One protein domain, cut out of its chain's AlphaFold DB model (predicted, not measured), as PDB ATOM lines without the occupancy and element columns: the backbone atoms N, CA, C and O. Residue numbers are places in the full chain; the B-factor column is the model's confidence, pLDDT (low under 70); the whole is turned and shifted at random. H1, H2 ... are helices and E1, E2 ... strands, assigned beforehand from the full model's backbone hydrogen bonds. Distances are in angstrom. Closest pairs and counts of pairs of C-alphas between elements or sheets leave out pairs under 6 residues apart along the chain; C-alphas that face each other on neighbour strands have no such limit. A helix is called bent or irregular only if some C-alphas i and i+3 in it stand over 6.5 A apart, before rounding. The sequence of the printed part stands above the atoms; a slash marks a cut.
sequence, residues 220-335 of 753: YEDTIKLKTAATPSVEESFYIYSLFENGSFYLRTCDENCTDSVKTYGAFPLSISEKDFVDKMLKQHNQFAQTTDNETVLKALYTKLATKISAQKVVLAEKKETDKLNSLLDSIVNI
ATOM      1  N   TYR A 220       0.902 -44.522 -48.464       79.56
ATOM      2  CA  TYR A 220       1.559 -43.301 -48.926       79.56
ATOM      3  C   TYR A 220       1.609 -42.235 -47.820       79.56
ATOM      4  O   TYR A 220       0.620 -42.015 -47.117       79.56
ATOM      5  N   GLU A 221       2.764 -41.588 -47.676       80.75
ATOM      6  CA  GLU A 221       3.028 -40.567 -46.662       80.75
ATOM      7  C   GLU A 221       3.208 -39.187 -47.278       80.75
ATOM      8  O   GLU A 221       2.536 -38.245 -46.860       80.75
ATOM      9  N   ASP A 222       4.120 -39.063 -48.245       78.88
ATOM     10  CA  ASP A 222       4.471 -37.772 -48.831       78.88
ATOM     11  C   ASP A 222       5.304 -37.915 -50.113       78.88
ATOM     12  O   ASP A 222       5.920 -38.959 -50.344       78.88
ATOM     13  N   THR A 223       5.381 -36.836 -50.893       84.06
ATOM     14  CA  THR A 223       6.377 -36.663 -51.958       84.06
ATOM     15  C   THR A 223       7.370 -35.625 -51.475       84.06
ATOM     16  O   THR A 223       7.013 -34.466 -51.268       84.06
ATOM     17  N   ILE A 224       8.624 -36.028 -51.298       85.31
ATOM     18  CA  ILE A 224       9.682 -35.150 -50.796       85.31
ATOM     19  C   ILE A 224      10.768 -34.971 -51.844       85.31
ATOM     20  O   ILE A 224      11.108 -35.909 -52.557       85.31
ATOM     21  N   LYS A 225      11.338 -33.771 -51.923       89.38
ATOM     22  CA  LYS A 225      12.505 -33.512 -52.762       89.38
ATOM     23  C   LYS A 225      13.766 -33.704 -51.942       89.38
ATOM     24  O   LYS A 225      13.903 -33.092 -50.884       89.38
ATOM     25  N   LEU A 226      14.658 -34.567 -52.413       89.12
ATOM     26  CA  LEU A 226      15.934 -34.840 -51.762       89.12
ATOM     27  C   LEU A 226      17.056 -34.817 -52.795       89.12
ATOM     28  O   LEU A 226      16.905 -35.302 -53.915       89.12
ATOM     29  N   LYS A 227      18.213 -34.287 -52.394       91.00
ATOM     30  CA  LYS A 227      19.448 -34.380 -53.179       91.00
ATOM     31  C   LYS A 227      19.997 -35.801 -53.097       91.00
ATOM     32  O   LYS A 227      20.232 -36.302 -51.992       91.00
ATOM     33  N   THR A 228      20.224 -36.439 -54.238       87.38
ATOM     34  CA  THR A 228      20.827 -37.772 -54.324       87.38
ATOM     35  C   THR A 228      22.304 -37.733 -53.937       87.38
ATOM     36  O   THR A 228      22.963 -36.697 -54.034       87.38
ATOM     37  N   ALA A 229      22.851 -38.866 -53.493       84.19
ATOM     38  CA  ALA A 229      24.276 -38.993 -53.166       84.19
ATOM     39  C   ALA A 229      25.199 -39.083 -54.405       84.19
ATOM     40  O   ALA A 229      26.377 -39.412 -54.265       84.19
ATOM     41  N   ALA A 230      24.677 -38.832 -55.613       80.12
ATOM     42  CA  ALA A 230      25.458 -38.801 -56.848       80.12
ATOM     43  C   ALA A 230      26.408 -37.588 -56.891       80.12
ATOM     44  O   ALA A 230      26.206 -36.600 -56.184       80.12
ATOM     45  N   THR A 231      27.431 -37.652 -57.749       76.56
ATOM     46  CA  THR A 231      28.357 -36.536 -57.993       76.56
ATOM     47  C   THR A 231      28.328 -36.166 -59.481       76.56
ATOM     48  O   THR A 231      28.819 -36.957 -60.289       76.56
ATOM     49  N   PRO A 232      27.798 -34.990 -59.871       77.88
ATOM     50  CA  PRO A 232      27.185 -33.966 -59.016       77.88
ATOM     51  C   PRO A 232      25.847 -34.430 -58.417       77.88
ATOM     52  O   PRO A 232      25.167 -35.276 -58.996       77.88
ATOM     53  N   SER A 233      25.475 -33.881 -57.258       81.00
ATOM     54  CA  SER A 233      24.205 -34.221 -56.613       81.00
ATOM     55  C   SER A 233      23.038 -33.626 -57.391       81.00
ATOM     56  O   SER A 233      23.075 -32.466 -57.807       81.00
ATOM     57  N   VAL A 234      21.998 -34.432 -57.591       85.19
ATOM     58  CA  VAL A 234      20.790 -34.042 -58.325       85.19
ATOM     59  C   VAL A 234      19.620 -34.048 -57.353       85.19
ATOM     60  O   VAL A 234      19.497 -34.959 -56.537       85.19
ATOM     61  N   GLU A 235      18.791 -33.008 -57.388       88.00
ATOM     62  CA  GLU A 235      17.557 -32.968 -56.606       88.00
ATOM     63  C   GLU A 235      16.450 -33.712 -57.352       88.00
ATOM     64  O   GLU A 235      16.120 -33.370 -58.485       88.00
ATOM     65  N   GLU A 236      15.876 -34.720 -56.700       85.62
ATOM     66  CA  GLU A 236      14.835 -35.573 -57.270       85.62
ATOM     67  C   GLU A 236      13.644 -35.684 -56.311       85.62
ATOM     68  O   GLU A 236      13.785 -35.553 -55.089       85.62
ATOM     69  N   SER A 237      12.455 -35.917 -56.873       83.06
ATOM     70  CA  SER A 237      11.231 -36.164 -56.110       83.06
ATOM     71  C   SER A 237      11.129 -37.643 -55.744       83.06
ATOM     72  O   SER A 237      11.151 -38.508 -56.617       83.06
ATOM     73  N   PHE A 238      10.956 -37.925 -54.456       84.00
ATOM     74  CA  PHE A 238      10.788 -39.266 -53.916       84.00
ATOM     75  C   PHE A 238       9.418 -39.425 -53.279       84.00
ATOM     76  O   PHE A 238       9.036 -38.659 -52.390       84.00
ATOM     77  N   TYR A 239       8.704 -40.471 -53.679       82.81
ATOM     78  CA  TYR A 239       7.496 -40.911 -53.001       82.81
ATOM     79  C   TYR A 239       7.861 -41.752 -51.781       82.81
ATOM     80  O   TYR A 239       8.623 -42.716 -51.883       82.81
ATOM     81  N   ILE A 240       7.302 -41.395 -50.627       85.00
ATOM     82  CA  ILE A 240       7.527 -42.068 -49.350       85.00
ATOM     83  C   ILE A 240       6.276 -42.836 -48.950       85.00
ATOM     84  O   ILE A 240       5.172 -42.293 -48.932       85.00
ATOM     85  N   TYR A 241       6.468 -44.090 -48.555       82.31
ATOM     86  CA  TYR A 241       5.413 -44.959 -48.050       82.31
ATOM     87  C   TYR A 241       5.797 -45.547 -46.696       82.31
ATOM     88  O   TYR A 241       6.955 -45.897 -46.503       82.31
ATOM     89  N   SER A 242       4.850 -45.725 -45.777       86.19
ATOM     90  CA  SER A 242       5.077 -46.330 -44.462       86.19
ATOM     91  C   SER A 242       4.361 -47.669 -44.282       86.19
ATOM     92  O   SER A 242       3.253 -47.881 -44.769       86.19
ATOM     93  N   LEU A 243       4.968 -48.579 -43.527       83.06
ATOM     94  CA  LEU A 243       4.320 -49.786 -43.013       83.06
ATOM     95  C   LEU A 243       4.589 -49.888 -41.517       83.06
ATOM     96  O   LEU A 243       5.744 -49.905 -41.106       83.06
ATOM     97  N   PHE A 244       3.535 -50.005 -40.713       80.94
ATOM     98  CA  PHE A 244       3.629 -50.223 -39.270       80.94
ATOM     99  C   PHE A 244       3.376 -51.699 -38.946       80.94
ATOM    100  O   PHE A 244       2.309 -52.231 -39.253       80.94
ATOM    101  N   GLU A 245       4.343 -52.367 -38.315       74.31
ATOM    102  CA  GLU A 245       4.256 -53.791 -37.985       74.31
ATOM    103  C   GLU A 245       5.076 -54.145 -36.734       74.31
ATOM    104  O   GLU A 245       6.207 -53.701 -36.569       74.31
ATOM    105  N   ASN A 246       4.505 -54.981 -35.856       67.94
ATOM    106  CA  ASN A 246       5.198 -55.624 -34.729       67.94
ATOM    107  C   ASN A 246       6.067 -54.674 -33.877       67.94
ATOM    108  O   ASN A 246       7.215 -54.973 -33.560       67.94
ATOM    109  N   GLY A 247       5.526 -53.508 -33.509       76.69
ATOM    110  CA  GLY A 247       6.239 -52.527 -32.678       76.69
ATOM    111  C   GLY A 247       7.328 -51.733 -33.407       76.69
ATOM    112  O   GLY A 247       8.091 -51.012 -32.762       76.69
ATOM    113  N   SER A 248       7.383 -51.837 -34.735       83.81
ATOM    114  CA  SER A 248       8.282 -51.090 -35.611       83.81
ATOM    115  C   SER A 248       7.529 -50.479 -36.793       83.81
ATOM    116  O   SER A 248       6.363 -50.790 -37.049       83.81
ATOM    117  N   PHE A 249       8.206 -49.606 -37.530       85.81
ATOM    118  CA  PHE A 249       7.754 -49.139 -38.828       85.81
ATOM    119  C   PHE A 249       8.881 -49.174 -39.861       85.81
ATOM    120  O   PHE A 249      10.068 -49.145 -39.529       85.81
ATOM    121  N   TYR A 250       8.482 -49.255 -41.121       86.06
ATOM    122  CA  TYR A 250       9.348 -49.299 -42.289       86.06
ATOM    123  C   TYR A 250       8.945 -48.169 -43.217       86.06
ATOM    124  O   TYR A 250       7.754 -47.875 -43.335       86.06
ATOM    125  N   LEU A 251       9.919 -47.566 -43.892       87.38
ATOM    126  CA  LEU A 251       9.653 -46.607 -44.955       87.38
ATOM    127  C   LEU A 251      10.125 -47.161 -46.282       87.38
ATOM    128  O   LEU A 251      11.191 -47.752 -46.359       87.38
ATOM    129  N   ARG A 252       9.354 -46.964 -47.337       83.56
ATOM    130  CA  ARG A 252       9.748 -47.309 -48.693       83.56
ATOM    131  C   ARG A 252       9.821 -46.034 -49.516       83.56
ATOM    132  O   ARG A 252       8.894 -45.234 -49.457       83.56
ATOM    133  N   THR A 253      10.916 -45.851 -50.239       84.31
ATOM    134  CA  THR A 253      11.151 -44.705 -51.119       84.31
ATOM    135  C   THR A 253      11.221 -45.185 -52.562       84.31
ATOM    136  O   THR A 253      11.781 -46.253 -52.822       84.31
ATOM    137  N   CYS A 254      10.652 -44.428 -53.497       78.75
ATOM    138  CA  CYS A 254      10.889 -44.614 -54.929       78.75
ATOM    139  C   CYS A 254      10.880 -43.273 -55.669       78.75
ATOM    140  O   CYS A 254      10.288 -42.309 -55.183       78.75
ATOM    141  N   ASP A 255      11.605 -43.211 -56.786       75.19
ATOM    142  CA  ASP A 255      11.653 -42.048 -57.679       75.19
ATOM    143  C   ASP A 255      10.325 -41.834 -58.428       75.19
ATOM    144  O   ASP A 255       9.380 -42.600 -58.274       75.19
ATOM    145  N   GLU A 256      10.230 -40.778 -59.239       62.38
ATOM    146  CA  GLU A 256       8.966 -40.339 -59.848       62.38
ATOM    147  C   GLU A 256       8.278 -41.400 -60.735       62.38
ATOM    148  O   GLU A 256       7.059 -41.363 -60.907       62.38
ATOM    149  N   ASN A 257       9.035 -42.384 -61.233       55.41
ATOM    150  CA  ASN A 257       8.539 -43.452 -62.104       55.41
ATOM    151  C   ASN A 257       8.478 -44.826 -61.409       55.41
ATOM    152  O   ASN A 257       7.876 -45.753 -61.947       55.41
ATOM    153  N   CYS A 258       9.089 -44.970 -60.226       58.62
ATOM    154  CA  CYS A 258       9.187 -46.193 -59.423       58.62
ATOM    155  C   CYS A 258       9.515 -47.452 -60.245       58.62
ATOM    156  O   CYS A 258       9.022 -48.543 -59.949       58.62
ATOM    157  N   THR A 259      10.341 -47.298 -61.283       53.69
ATOM    158  CA  THR A 259      10.638 -48.367 -62.241       53.69
ATOM    159  C   THR A 259      11.733 -49.306 -61.742       53.69
ATOM    160  O   THR A 259      11.596 -50.502 -61.961       53.69
ATOM    161  N   ASP A 260      12.754 -48.822 -61.013       49.50
ATOM    162  CA  ASP A 260      13.898 -49.665 -60.590       49.50
ATOM    163  C   ASP A 260      14.582 -49.286 -59.246       49.50
ATOM    164  O   ASP A 260      15.458 -50.012 -58.771       49.50
ATOM    165  N   SER A 261      14.204 -48.190 -58.572       59.16
ATOM    166  CA  SER A 261      14.961 -47.636 -57.423       59.16
ATOM    167  C   SER A 261      14.270 -47.751 -56.055       59.16
ATOM    168  O   SER A 261      14.558 -46.985 -55.132       59.16
ATOM    169  N   VAL A 262      13.373 -48.725 -55.876       71.00
ATOM    170  CA  VAL A 262      12.631 -48.886 -54.617       71.00
ATOM    171  C   VAL A 262      13.574 -49.276 -53.467       71.00
ATOM    172  O   VAL A 262      14.100 -50.392 -53.429       71.00
ATOM    173  N   LYS A 263      13.760 -48.395 -52.478       81.56
ATOM    174  CA  LYS A 263      14.530 -48.689 -51.254       81.56
ATOM    175  C   LYS A 263      13.601 -48.815 -50.059       81.56
ATOM    176  O   LYS A 263      12.638 -48.074 -49.929       81.56
ATOM    177  N   THR A 264      13.876 -49.775 -49.176       81.25
ATOM    178  CA  THR A 264      13.130 -49.947 -47.919       81.25
ATOM    179  C   THR A 264      14.049 -49.663 -46.734       81.25
ATOM    180  O   THR A 264      15.072 -50.321 -46.560       81.25
ATOM    181  N   TYR A 265      13.674 -48.681 -45.934       84.00
ATOM    182  CA  TYR A 265      14.327 -48.191 -44.733       84.00
ATOM    183  C   TYR A 265      13.653 -48.739 -43.474       84.00
ATOM    184  O   TYR A 265      12.440 -48.959 -43.443       84.00
ATOM    185  N   GLY A 266      14.451 -48.943 -42.427       81.50
ATOM    186  CA  GLY A 266      14.037 -49.586 -41.181       81.50
ATOM    187  C   GLY A 266      14.634 -50.994 -41.013       81.50
ATOM    188  O   GLY A 266      15.536 -51.384 -41.752       81.50
ATOM    189  N   ALA A 267      14.182 -51.795 -40.046       84.81
ATOM    190  CA  ALA A 267      13.084 -51.522 -39.114       84.81
ATOM    191  C   ALA A 267      13.400 -50.371 -38.143       84.81
ATOM    192  O   ALA A 267      14.457 -50.342 -37.506       84.81
ATOM    193  N   PHE A 268      12.469 -49.428 -38.011       88.69
ATOM    194  CA  PHE A 268      12.541 -48.358 -37.024       88.69
ATOM    195  C   PHE A 268      11.653 -48.699 -35.827       88.69
ATOM    196  O   PHE A 268      10.451 -48.885 -36.016       88.69
ATOM    197  N   PRO A 269      12.184 -48.774 -34.595       87.62
ATOM    198  CA  PRO A 269      11.337 -48.973 -33.428       87.62
ATOM    199  C   PRO A 269      10.416 -47.762 -33.240       87.62
ATOM    200  O   PRO A 269      10.815 -46.629 -33.499       87.62
ATOM    201  N   LEU A 270       9.204 -47.965 -32.712       85.94
ATOM    202  CA  LEU A 270       8.283 -46.850 -32.416       85.94
ATOM    203  C   LEU A 270       8.833 -45.865 -31.357       85.94
ATOM    204  O   LEU A 270       8.259 -44.800 -31.137       85.94
ATOM    205  N   SER A 271       9.919 -46.219 -30.667       87.25
ATOM    206  CA  SER A 271      10.647 -45.373 -29.715       87.25
ATOM    207  C   SER A 271      11.856 -44.646 -30.318       87.25
ATOM    208  O   SER A 271      12.621 -44.056 -29.560       87.25
ATOM    209  N   ILE A 272      12.079 -44.727 -31.636       91.62
ATOM    210  CA  ILE A 272      13.211 -44.062 -32.293       91.62
ATOM    211  C   ILE A 272      13.175 -42.547 -32.049       91.62
ATOM    212  O   ILE A 272      12.098 -41.954 -32.028       91.62
ATOM    213  N   SER A 273      14.337 -41.925 -31.845       91.44
ATOM    214  CA  SER A 273      14.437 -40.465 -31.772       91.44
ATOM    215  C   SER A 273      14.457 -39.850 -33.178       91.44
ATOM    216  O   SER A 273      14.869 -40.502 -34.137       91.44
ATOM    217  N   GLU A 274      14.054 -38.583 -33.313       92.81
ATOM    218  CA  GLU A 274      14.114 -37.865 -34.599       92.81
ATOM    219  C   GLU A 274      15.528 -37.891 -35.195       92.81
ATOM    220  O   GLU A 274      15.711 -38.169 -36.380       92.81
ATOM    221  N   LYS A 275      16.540 -37.663 -34.351       91.62
ATOM    222  CA  LYS A 275      17.945 -37.672 -34.755       91.62
ATOM    223  C   LYS A 275      18.362 -39.032 -35.314       91.62
ATOM    224  O   LYS A 275      18.912 -39.097 -36.410       91.62
ATOM    225  N   ASP A 276      18.048 -40.113 -34.601       91.62
ATOM    226  CA  ASP A 276      18.406 -41.468 -35.032       91.62
ATOM    227  C   ASP A 276      17.665 -41.882 -36.307       91.62
ATOM    228  O   ASP A 276      18.189 -42.653 -37.114       91.62
ATOM    229  N   PHE A 277      16.436 -41.391 -36.494       94.38
ATOM    230  CA  PHE A 277      15.668 -41.609 -37.712       94.38
ATOM    231  C   PHE A 277      16.351 -40.960 -38.922       94.38
ATOM    232  O   PHE A 277      16.604 -41.646 -39.914       94.38
ATOM    233  N   VAL A 278      16.698 -39.672 -38.824       93.50
ATOM    234  CA  VAL A 278      17.373 -38.929 -39.901       93.50
ATOM    235  C   VAL A 278      18.721 -39.566 -40.233       93.50
ATOM    236  O   VAL A 278      18.993 -39.857 -41.400       93.50
ATOM    237  N   ASP A 279      19.524 -39.878 -39.214       91.19
ATOM    238  CA  ASP A 279      20.833 -40.512 -39.391       91.19
ATOM    239  C   ASP A 279      20.727 -41.847 -40.139       91.19
ATOM    240  O   ASP A 279      21.517 -42.130 -41.044       91.19
ATOM    241  N   LYS A 280      19.737 -42.678 -39.792       89.50
ATOM    242  CA  LYS A 280      19.522 -43.962 -40.468       89.50
ATOM    243  C   LYS A 280      18.991 -43.791 -41.890       89.50
ATOM    244  O   LYS A 280      19.436 -44.523 -42.772       89.50
ATOM    245  N   MET A 281      18.098 -42.832 -42.137       90.75
ATOM    246  CA  MET A 281      17.600 -42.527 -43.487       90.75
ATOM    247  C   MET A 281      18.722 -42.075 -44.431       90.75
ATOM    248  O   MET A 281      18.737 -42.456 -45.600       90.75
ATOM    249  N   LEU A 282      19.701 -41.318 -43.933       90.25
ATOM    250  CA  LEU A 282      20.843 -40.880 -44.741       90.25
ATOM    251  C   LEU A 282      21.887 -41.992 -44.952       90.25
ATOM    252  O   LEU A 282      22.492 -42.063 -46.019       90.25
ATOM    253  N   LYS A 283      22.089 -42.879 -43.966       86.75
ATOM    254  CA  LYS A 283      23.179 -43.878 -43.979       86.75
ATOM    255  C   LYS A 283      22.795 -45.257 -44.521       86.75
ATOM    256  O   LYS A 283      23.645 -45.930 -45.089       86.75
ATOM    257  N   GLN A 284      21.556 -45.721 -44.331       83.00
ATOM    258  CA  GLN A 284      21.212 -47.140 -44.539       83.00
ATOM    259  C   GLN A 284      21.422 -47.613 -45.985       83.00
ATOM    260  O   GLN A 284      21.868 -48.735 -46.200       83.00
ATOM    261  N   HIS A 285      21.115 -46.756 -46.961       81.81
ATOM    262  CA  HIS A 285      21.260 -47.066 -48.391       81.81
ATOM    263  C   HIS A 285      22.156 -46.079 -49.141       81.81
ATOM    264  O   HIS A 285      22.323 -46.235 -50.346       81.81
ATOM    265  N   ASN A 286      22.692 -45.054 -48.461       82.25
ATOM    266  CA  ASN A 286      23.430 -43.936 -49.067       82.25
ATOM    267  C   ASN A 286      22.738 -43.343 -50.315       82.25
ATOM    268  O   ASN A 286      23.401 -42.918 -51.252       82.25
ATOM    269  N   GLN A 287      21.400 -43.338 -50.354       83.69
ATOM    270  CA  GLN A 287      20.632 -42.813 -51.490       83.69
ATOM    271  C   GLN A 287      20.655 -41.279 -51.530       83.69
ATOM    272  O   GLN A 287      20.645 -40.676 -52.601       83.69
ATOM    273  N   PHE A 288      20.705 -40.650 -50.357       88.06
ATOM    274  CA  PHE A 288      20.563 -39.210 -50.183       88.06
ATOM    275  C   PHE A 288      21.883 -38.594 -49.721       88.06
ATOM    276  O   PHE A 288      22.575 -39.154 -48.870       88.06
ATOM    277  N   ALA A 289      22.222 -37.423 -50.257       87.19
ATOM    278  CA  ALA A 289      23.398 -36.676 -49.831       87.19
ATOM    279  C   ALA A 289      23.259 -36.217 -48.370       87.19
ATOM    280  O   ALA A 289      22.190 -35.767 -47.946       87.19
ATOM    281  N   GLN A 290      24.354 -36.277 -47.611       88.69
ATOM    282  CA  GLN A 290      24.419 -35.765 -46.240       88.69
ATOM    283  C   GLN A 290      24.560 -34.239 -46.272       88.69
ATOM    284  O   GLN A 290      25.662 -33.699 -46.280       88.69
ATOM    285  N   THR A 291      23.426 -33.547 -46.374       88.00
ATOM    286  CA  THR A 291      23.344 -32.083 -46.447       88.00
ATOM    287  C   THR A 291      22.310 -31.560 -45.457       88.00
ATOM    288  O   THR A 291      21.323 -32.240 -45.171       88.00
ATOM    289  N   THR A 292      22.500 -30.327 -44.983       87.44
ATOM    290  CA  THR A 292      21.574 -29.659 -44.055       87.44
ATOM    291  C   THR A 292      20.150 -29.553 -44.619       87.44
ATOM    292  O   THR A 292      19.176 -29.673 -43.872       87.44
ATOM    293  N   ASP A 293      20.013 -29.393 -45.940       88.25
ATOM    294  CA  ASP A 293      18.716 -29.347 -46.628       88.25
ATOM    295  C   ASP A 293      17.975 -30.689 -46.501       88.25
ATOM    296  O   ASP A 293      16.842 -30.735 -46.018       88.25
ATOM    297  N   ASN A 294      18.636 -31.800 -46.852       92.19
ATOM    298  CA  ASN A 294      18.052 -33.141 -46.754       92.19
ATOM    299  C   ASN A 294      17.718 -33.517 -45.303       92.19
ATOM    300  O   ASN A 294      16.666 -34.102 -45.048       92.19
ATOM    301  N   GLU A 295      18.575 -33.161 -44.339       91.62
ATOM    302  CA  GLU A 295      18.279 -33.360 -42.916       91.62
ATOM    303  C   GLU A 295      16.993 -32.640 -42.500       91.62
ATOM    304  O   GLU A 295      16.166 -33.211 -41.791       91.62
ATOM    305  N   THR A 296      16.796 -31.404 -42.963       91.44
ATOM    306  CA  THR A 296      15.604 -30.604 -42.645       91.44
ATOM    307  C   THR A 296      14.336 -31.236 -43.220       91.44
ATOM    308  O   THR A 296      13.332 -31.367 -42.514       91.44
ATOM    309  N   VAL A 297      14.390 -31.705 -44.469       91.88
ATOM    310  CA  VAL A 297      13.269 -32.399 -45.124       91.88
ATOM    311  C   VAL A 297      12.927 -33.711 -44.403       91.88
ATOM    312  O   VAL A 297      11.753 -33.999 -44.158       91.88
ATOM    313  N   LEU A 298      13.932 -34.490 -43.989       93.06
ATOM    314  CA  LEU A 298      13.723 -35.745 -43.256       93.06
ATOM    315  C   LEU A 298      13.178 -35.526 -41.833       93.06
ATOM    316  O   LEU A 298      12.358 -36.324 -41.374       93.06
ATOM    317  N   LYS A 299      13.561 -34.439 -41.148       91.94
ATOM    318  CA  LYS A 299      12.953 -34.047 -39.859       91.94
ATOM    319  C   LYS A 299      11.472 -33.705 -40.015       91.94
ATOM    320  O   LYS A 299      10.641 -34.164 -39.231       91.94
ATOM    321  N   ALA A 300      11.118 -32.964 -41.067       89.12
ATOM    322  CA  ALA A 300       9.722 -32.655 -41.370       89.12
ATOM    323  C   ALA A 300       8.904 -33.928 -41.661       89.12
ATOM    324  O   ALA A 300       7.786 -34.073 -41.158       89.12
ATOM    325  N   LEU A 301       9.478 -34.889 -42.396       91.38
ATOM    326  CA  LEU A 301       8.874 -36.208 -42.604       91.38
ATOM    327  C   LEU A 301       8.673 -36.957 -41.273       91.38
ATOM    328  O   LEU A 301       7.596 -37.507 -41.037       91.38
ATOM    329  N   TYR A 302       9.665 -36.947 -40.377       92.50
ATOM    330  CA  TYR A 302       9.542 -37.565 -39.052       92.50
ATOM    331  C   TYR A 302       8.421 -36.933 -38.217       92.50
ATOM    332  O   TYR A 302       7.623 -37.651 -37.616       92.50
ATOM    333  N   THR A 303       8.301 -35.603 -38.234       89.25
ATOM    334  CA  THR A 303       7.225 -34.888 -37.525       89.25
ATOM    335  C   THR A 303       5.844 -35.314 -38.033       89.25
ATOM    336  O   THR A 303       4.945 -35.563 -37.230       89.25
ATOM    337  N   LYS A 304       5.675 -35.493 -39.353       86.25
ATOM    338  CA  LYS A 304       4.426 -36.023 -39.937       86.25
ATOM    339  C   LYS A 304       4.135 -37.460 -39.486       86.25
ATOM    340  O   LYS A 304       2.985 -37.809 -39.213       86.25
ATOM    341  N   LEU A 305       5.169 -38.291 -39.365       88.31
ATOM    342  CA  LEU A 305       5.043 -39.677 -38.906       88.31
ATOM    343  C   LEU A 305       4.806 -39.791 -37.391       88.31
ATOM    344  O   LEU A 305       4.204 -40.771 -36.954       88.31
ATOM    345  N   ALA A 306       5.216 -38.807 -36.585       85.94
ATOM    346  CA  ALA A 306       5.139 -38.848 -35.121       85.94
ATOM    347  C   ALA A 306       3.708 -39.055 -34.589       85.94
ATOM    348  O   ALA A 306       3.491 -39.839 -33.654       85.94
ATOM    349  N   THR A 307       2.713 -38.425 -35.219       82.25
ATOM    350  CA  THR A 307       1.295 -38.615 -34.873       82.25
ATOM    351  C   THR A 307       0.848 -40.057 -35.133       82.25
ATOM    352  O   THR A 307       0.187 -40.664 -34.290       82.25
ATOM    353  N   LYS A 308       1.274 -40.652 -36.256       84.00
ATOM    354  CA  LYS A 308       0.968 -42.049 -36.619       84.00
ATOM    355  C   LYS A 308       1.700 -43.051 -35.722       84.00
ATOM    356  O   LYS A 308       1.099 -44.028 -35.281       84.00
ATOM    357  N   ILE A 309       2.962 -42.777 -35.382       85.88
ATOM    358  CA  ILE A 309       3.750 -43.557 -34.415       85.88
ATOM    359  C   ILE A 309       3.035 -43.598 -33.057       85.88
ATOM    360  O   ILE A 309       2.936 -44.661 -32.443       85.88
ATOM    361  N   SER A 310       2.507 -42.460 -32.597       81.38
ATOM    362  CA  SER A 310       1.795 -42.358 -31.317       81.38
ATOM    363  C   SER A 310       0.464 -43.113 -31.335       81.38
ATOM    364  O   SER A 310       0.199 -43.890 -30.420       81.38
ATOM    365  N   ALA A 311      -0.326 -42.973 -32.404       81.44
ATOM    366  CA  ALA A 311      -1.561 -43.739 -32.584       81.44
ATOM    367  C   ALA A 311      -1.298 -45.256 -32.595       81.44
ATOM    368  O   ALA A 311      -1.992 -46.021 -31.928       81.44
ATOM    369  N   GLN A 312      -0.238 -45.699 -33.276       81.12
ATOM    370  CA  GLN A 312       0.106 -47.116 -33.345       81.12
ATOM    371  C   GLN A 312       0.553 -47.693 -31.990       81.12
ATOM    372  O   GLN A 312       0.282 -48.862 -31.711       81.12
ATOM    373  N   LYS A 313       1.201 -46.895 -31.126       79.69
ATOM    374  CA  LYS A 313       1.536 -47.307 -29.747       79.69
ATOM    375  C   LYS A 313       0.283 -47.623 -28.927       79.69
ATOM    376  O   LYS A 313       0.294 -48.610 -28.195       79.69
ATOM    377  N   VAL A 314      -0.779 -46.829 -29.077       77.69
ATOM    378  CA  VAL A 314      -2.068 -47.054 -28.398       77.69
ATOM    379  C   VAL A 314      -2.709 -48.351 -28.889       77.69
ATOM    380  O   VAL A 314      -2.992 -49.226 -28.077       77.69
ATOM    381  N   VAL A 315      -2.804 -48.543 -30.210       77.19
ATOM    382  CA  VAL A 315      -3.366 -49.769 -30.812       77.19
ATOM    383  C   VAL A 315      -2.605 -51.029 -30.371       77.19
ATOM    384  O   VAL A 315      -3.208 -52.064 -30.093       77.19
ATOM    385  N   LEU A 316      -1.272 -50.968 -30.278       77.31
ATOM    386  CA  LEU A 316      -0.450 -52.081 -29.780       77.31
ATOM    387  C   LEU A 316      -0.675 -52.367 -28.291       77.31
ATOM    388  O   LEU A 316      -0.663 -53.534 -27.899       77.31
ATOM    389  N   ALA A 317      -0.867 -51.333 -27.469       74.50
ATOM    390  CA  ALA A 317      -1.170 -51.493 -26.050       74.50
ATOM    391  C   ALA A 317      -2.552 -52.130 -25.846       74.50
ATOM    392  O   ALA A 317      -2.661 -53.122 -25.129       74.50
ATOM    393  N   GLU A 318      -3.573 -51.632 -26.549       72.31
ATOM    394  CA  GLU A 318      -4.929 -52.192 -26.535       72.31
ATOM    395  C   GLU A 318      -4.941 -53.649 -26.998       72.31
ATOM    396  O   GLU A 318      -5.519 -54.511 -26.336       72.31
ATOM    397  N   LYS A 319      -4.243 -53.953 -28.101       74.50
ATOM    398  CA  LYS A 319      -4.132 -55.322 -28.603       74.50
ATOM    399  C   LYS A 319      -3.437 -56.237 -27.597       74.50
ATOM    400  O   LYS A 319      -3.908 -57.342 -27.376       74.50
ATOM    401  N   LYS A 320      -2.351 -55.794 -26.957       75.44
ATOM    402  CA  LYS A 320      -1.637 -56.597 -25.952       75.44
ATOM    403  C   LYS A 320      -2.511 -56.909 -24.736       75.44
ATOM    404  O   LYS A 320      -2.448 -58.024 -24.226       75.44
ATOM    405  N   GLU A 321      -3.304 -55.950 -24.271       69.31
ATOM    406  CA  GLU A 321      -4.245 -56.172 -23.170       69.31
ATOM    407  C   GLU A 321      -5.421 -57.061 -23.597       69.31
ATOM    408  O   GLU A 321      -5.785 -57.977 -22.865       69.31
ATOM    409  N   THR A 322      -5.935 -56.885 -24.818       65.94
ATOM    410  CA  THR A 322      -6.983 -57.746 -25.394       65.94
ATOM    411  C   THR A 322      -6.496 -59.184 -25.584       65.94
ATOM    412  O   THR A 322      -7.185 -60.118 -25.196       65.94
ATOM    413  N   ASP A 323      -5.292 -59.384 -26.121       69.31
ATOM    414  CA  ASP A 323      -4.699 -60.706 -26.339       69.31
ATOM    415  C   ASP A 323      -4.401 -61.402 -24.998       69.31
ATOM    416  O   ASP A 323      -4.654 -62.596 -24.856       69.31
ATOM    417  N   LYS A 324      -3.932 -60.666 -23.976       67.69
ATOM    418  CA  LYS A 324      -3.802 -61.201 -22.609       67.69
ATOM    419  C   LYS A 324      -5.154 -61.606 -22.036       67.69
ATOM    420  O   LYS A 324      -5.265 -62.712 -21.512       67.69
ATOM    421  N   LEU A 325      -6.158 -60.736 -22.138       54.16
ATOM    422  CA  LEU A 325      -7.510 -60.998 -21.652       54.16
ATOM    423  C   LEU A 325      -8.109 -62.224 -22.347       54.16
ATOM    424  O   LEU A 325      -8.613 -63.105 -21.664       54.16
ATOM    425  N   ASN A 326      -7.980 -62.324 -23.669       51.50
ATOM    426  CA  ASN A 326      -8.442 -63.468 -24.452       51.50
ATOM    427  C   ASN A 326      -7.671 -64.743 -24.108       51.50
ATOM    428  O   ASN A 326      -8.292 -65.777 -23.937       51.50
ATOM    429  N   SER A 327      -6.348 -64.687 -23.921       55.16
ATOM    430  CA  SER A 327      -5.572 -65.863 -23.498       55.16
ATOM    431  C   SER A 327      -5.949 -66.342 -22.090       55.16
ATOM    432  O   SER A 327      -6.019 -67.544 -21.840       55.16
ATOM    433  N   LEU A 328      -6.247 -65.408 -21.177       54.28
ATOM    434  CA  LEU A 328      -6.768 -65.709 -19.847       54.28
ATOM    435  C   LEU A 328      -8.171 -66.311 -19.953       54.28
ATOM    436  O   LEU A 328      -8.411 -67.359 -19.364       54.28
ATOM    437  N   LEU A 329      -9.064 -65.710 -20.741       47.88
ATOM    438  CA  LEU A 329     -10.413 -66.217 -20.993       47.88
ATOM    439  C   LEU A 329     -10.388 -67.608 -21.632       47.88
ATOM    440  O   LEU A 329     -11.051 -68.497 -21.120       47.88
ATOM    441  N   ASP A 330      -9.576 -67.847 -22.657       44.72
ATOM    442  CA  ASP A 330      -9.430 -69.158 -23.297       44.72
ATOM    443  C   ASP A 330      -8.875 -70.202 -22.319       44.72
ATOM    444  O   ASP A 330      -9.358 -71.332 -22.289       44.72
ATOM    445  N   SER A 331      -7.917 -69.826 -21.461       52.19
ATOM    446  CA  SER A 331      -7.414 -70.707 -20.395       52.19
ATOM    447  C   SER A 331      -8.448 -70.987 -19.296       52.19
ATOM    448  O   SER A 331      -8.359 -72.008 -18.620       52.19
ATOM    449  N   ILE A 332      -9.430 -70.098 -19.123       50.12
ATOM    450  CA  ILE A 332     -10.528 -70.216 -18.153       50.12
ATOM    451  C   ILE A 332     -11.698 -71.021 -18.741       50.12
ATOM    452  O   ILE A 332     -12.320 -71.798 -18.018       50.12
ATOM    453  N   VAL A 333     -11.990 -70.850 -20.034       43.84
ATOM    454  CA  VAL A 333     -13.137 -71.442 -20.742       43.84
ATOM    455  C   VAL A 333     -12.827 -72.854 -21.254       43.84
ATOM    456  O   VAL A 333     -13.706 -73.710 -21.217       43.84
ATOM    457  N   ASN A 334     -11.581 -73.139 -21.657       44.66
ATOM    458  CA  ASN A 334     -11.166 -74.439 -22.208       44.66
ATOM    459  C   ASN A 334     -10.401 -75.321 -21.204       44.66
ATOM    460  O   ASN A 334      -9.505 -76.075 -21.586       44.66
ATOM    461  N   ILE A 335     -10.733 -75.247 -19.912       57.81
ATOM    462  CA  ILE A 335     -10.231 -76.230 -18.942       57.81
ATOM    463  C   ILE A 335     -10.870 -77.580 -19.288       57.81
ATOM    464  O   ILE A 335     -12.095 -77.703 -19.290       57.81
TER     465      ILE A 335
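What this domain is: This is residues 220 to 335 of the 753 residues of an uncharacterized protein of Flavobacteriaceae bacterium (UniProt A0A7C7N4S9). A strongly twisted wall of four antiparallel strands, E1 to E4, has one face covered by the short helix H1 and by the first part of the very long helix H2, and its other face bare of named helices. H2 then runs on past the sheet, and residues 318 to 335, of which 318 to 333 belong to H2, stick out as a free arm that makes much of the length. The 116 printed residues hold, in order, E1 E2 E3 E4 H1 H2; the sheet order is E1 - E2 - E3 - E4, and the class is mixed, helices and strands. The whole is loose, with a radius of gyration of the C-alphas of 18.3 A and spans of 69 by 29 by 20 A.

Where its parts are: E1, residues 220 to 227, begins with C-alpha 220 at (1.559, -43.301, -48.926) and is 20.4 A long. E2, residues 235 to 245, is the longest strand at 30.9 A. E3, residues 248 to 254, measures 20.5 A, and E4, residues 263 to 269, 18.1 A. H1, residues 274 to 283, spans 14.4 A from C-alpha 274 at (14.114, -37.865, -34.599). H2, residues 292 to 333, spans 59.1 A and ends with C-alpha 333 at (-13.137, -71.442, -20.742). H2 has a kink of 35 degrees near residue 306; it is neither bent nor irregular, but only just: C-alphas 304 and 307 are 6.5 A apart.

How they stand to each other: The sheet is a meander, each strand the antiparallel neighbour of the one before, with a hairpin at each step. Within hydrogen-bond range are N 224 and O 238 of E1 and E2, 2.9 A; N 241 and O 252 of E2 and E3, 2.8 A; and N 265 and O 251 of E4 and E3, 2.7 A. The edge strands E1 and E4 are apart. H1 and H2 are on the same face, two layers, helices on one face of a sheet. H1 is over E4, at a height over the sheet of 9.8 A from a local plane fitted to 6 C-alphas; their closest C-alphas are Met 281 and Tyr 265, 6.7 A. On the local plane H1 stands at 29 degrees to E4, only just along the strands. H2 is over E2 at a height over the sheet of 6.0 A and runs along the strands, at 7 degrees to E2 on the local plane. The closest C-alphas of H2 and E1 are Asn 294 and Leu 226, 5.7 A. H2 touches H1 with residues 295 to 302 alone, closest at the C-alphas of Leu 298 and Val 278, 5.9 A; their lines are only just about perpendicular, at 70.0 degrees. In H1 every O i to N i+4 pair is within hydrogen-bond range, in H2 36 of 38.

The domain as a whole: The C-alphas of Pro 232 and Ile 335, the two farthest apart, are 69.2 A apart. Without the free stretch, the body of 98 residues spans 47 by 28 by 19 A. The printed part has no cut and no long link. The mean pLDDT of the printed part is 79.4; it is under 70 at residue 246, residues 256 to 261 and residues 321 to 335.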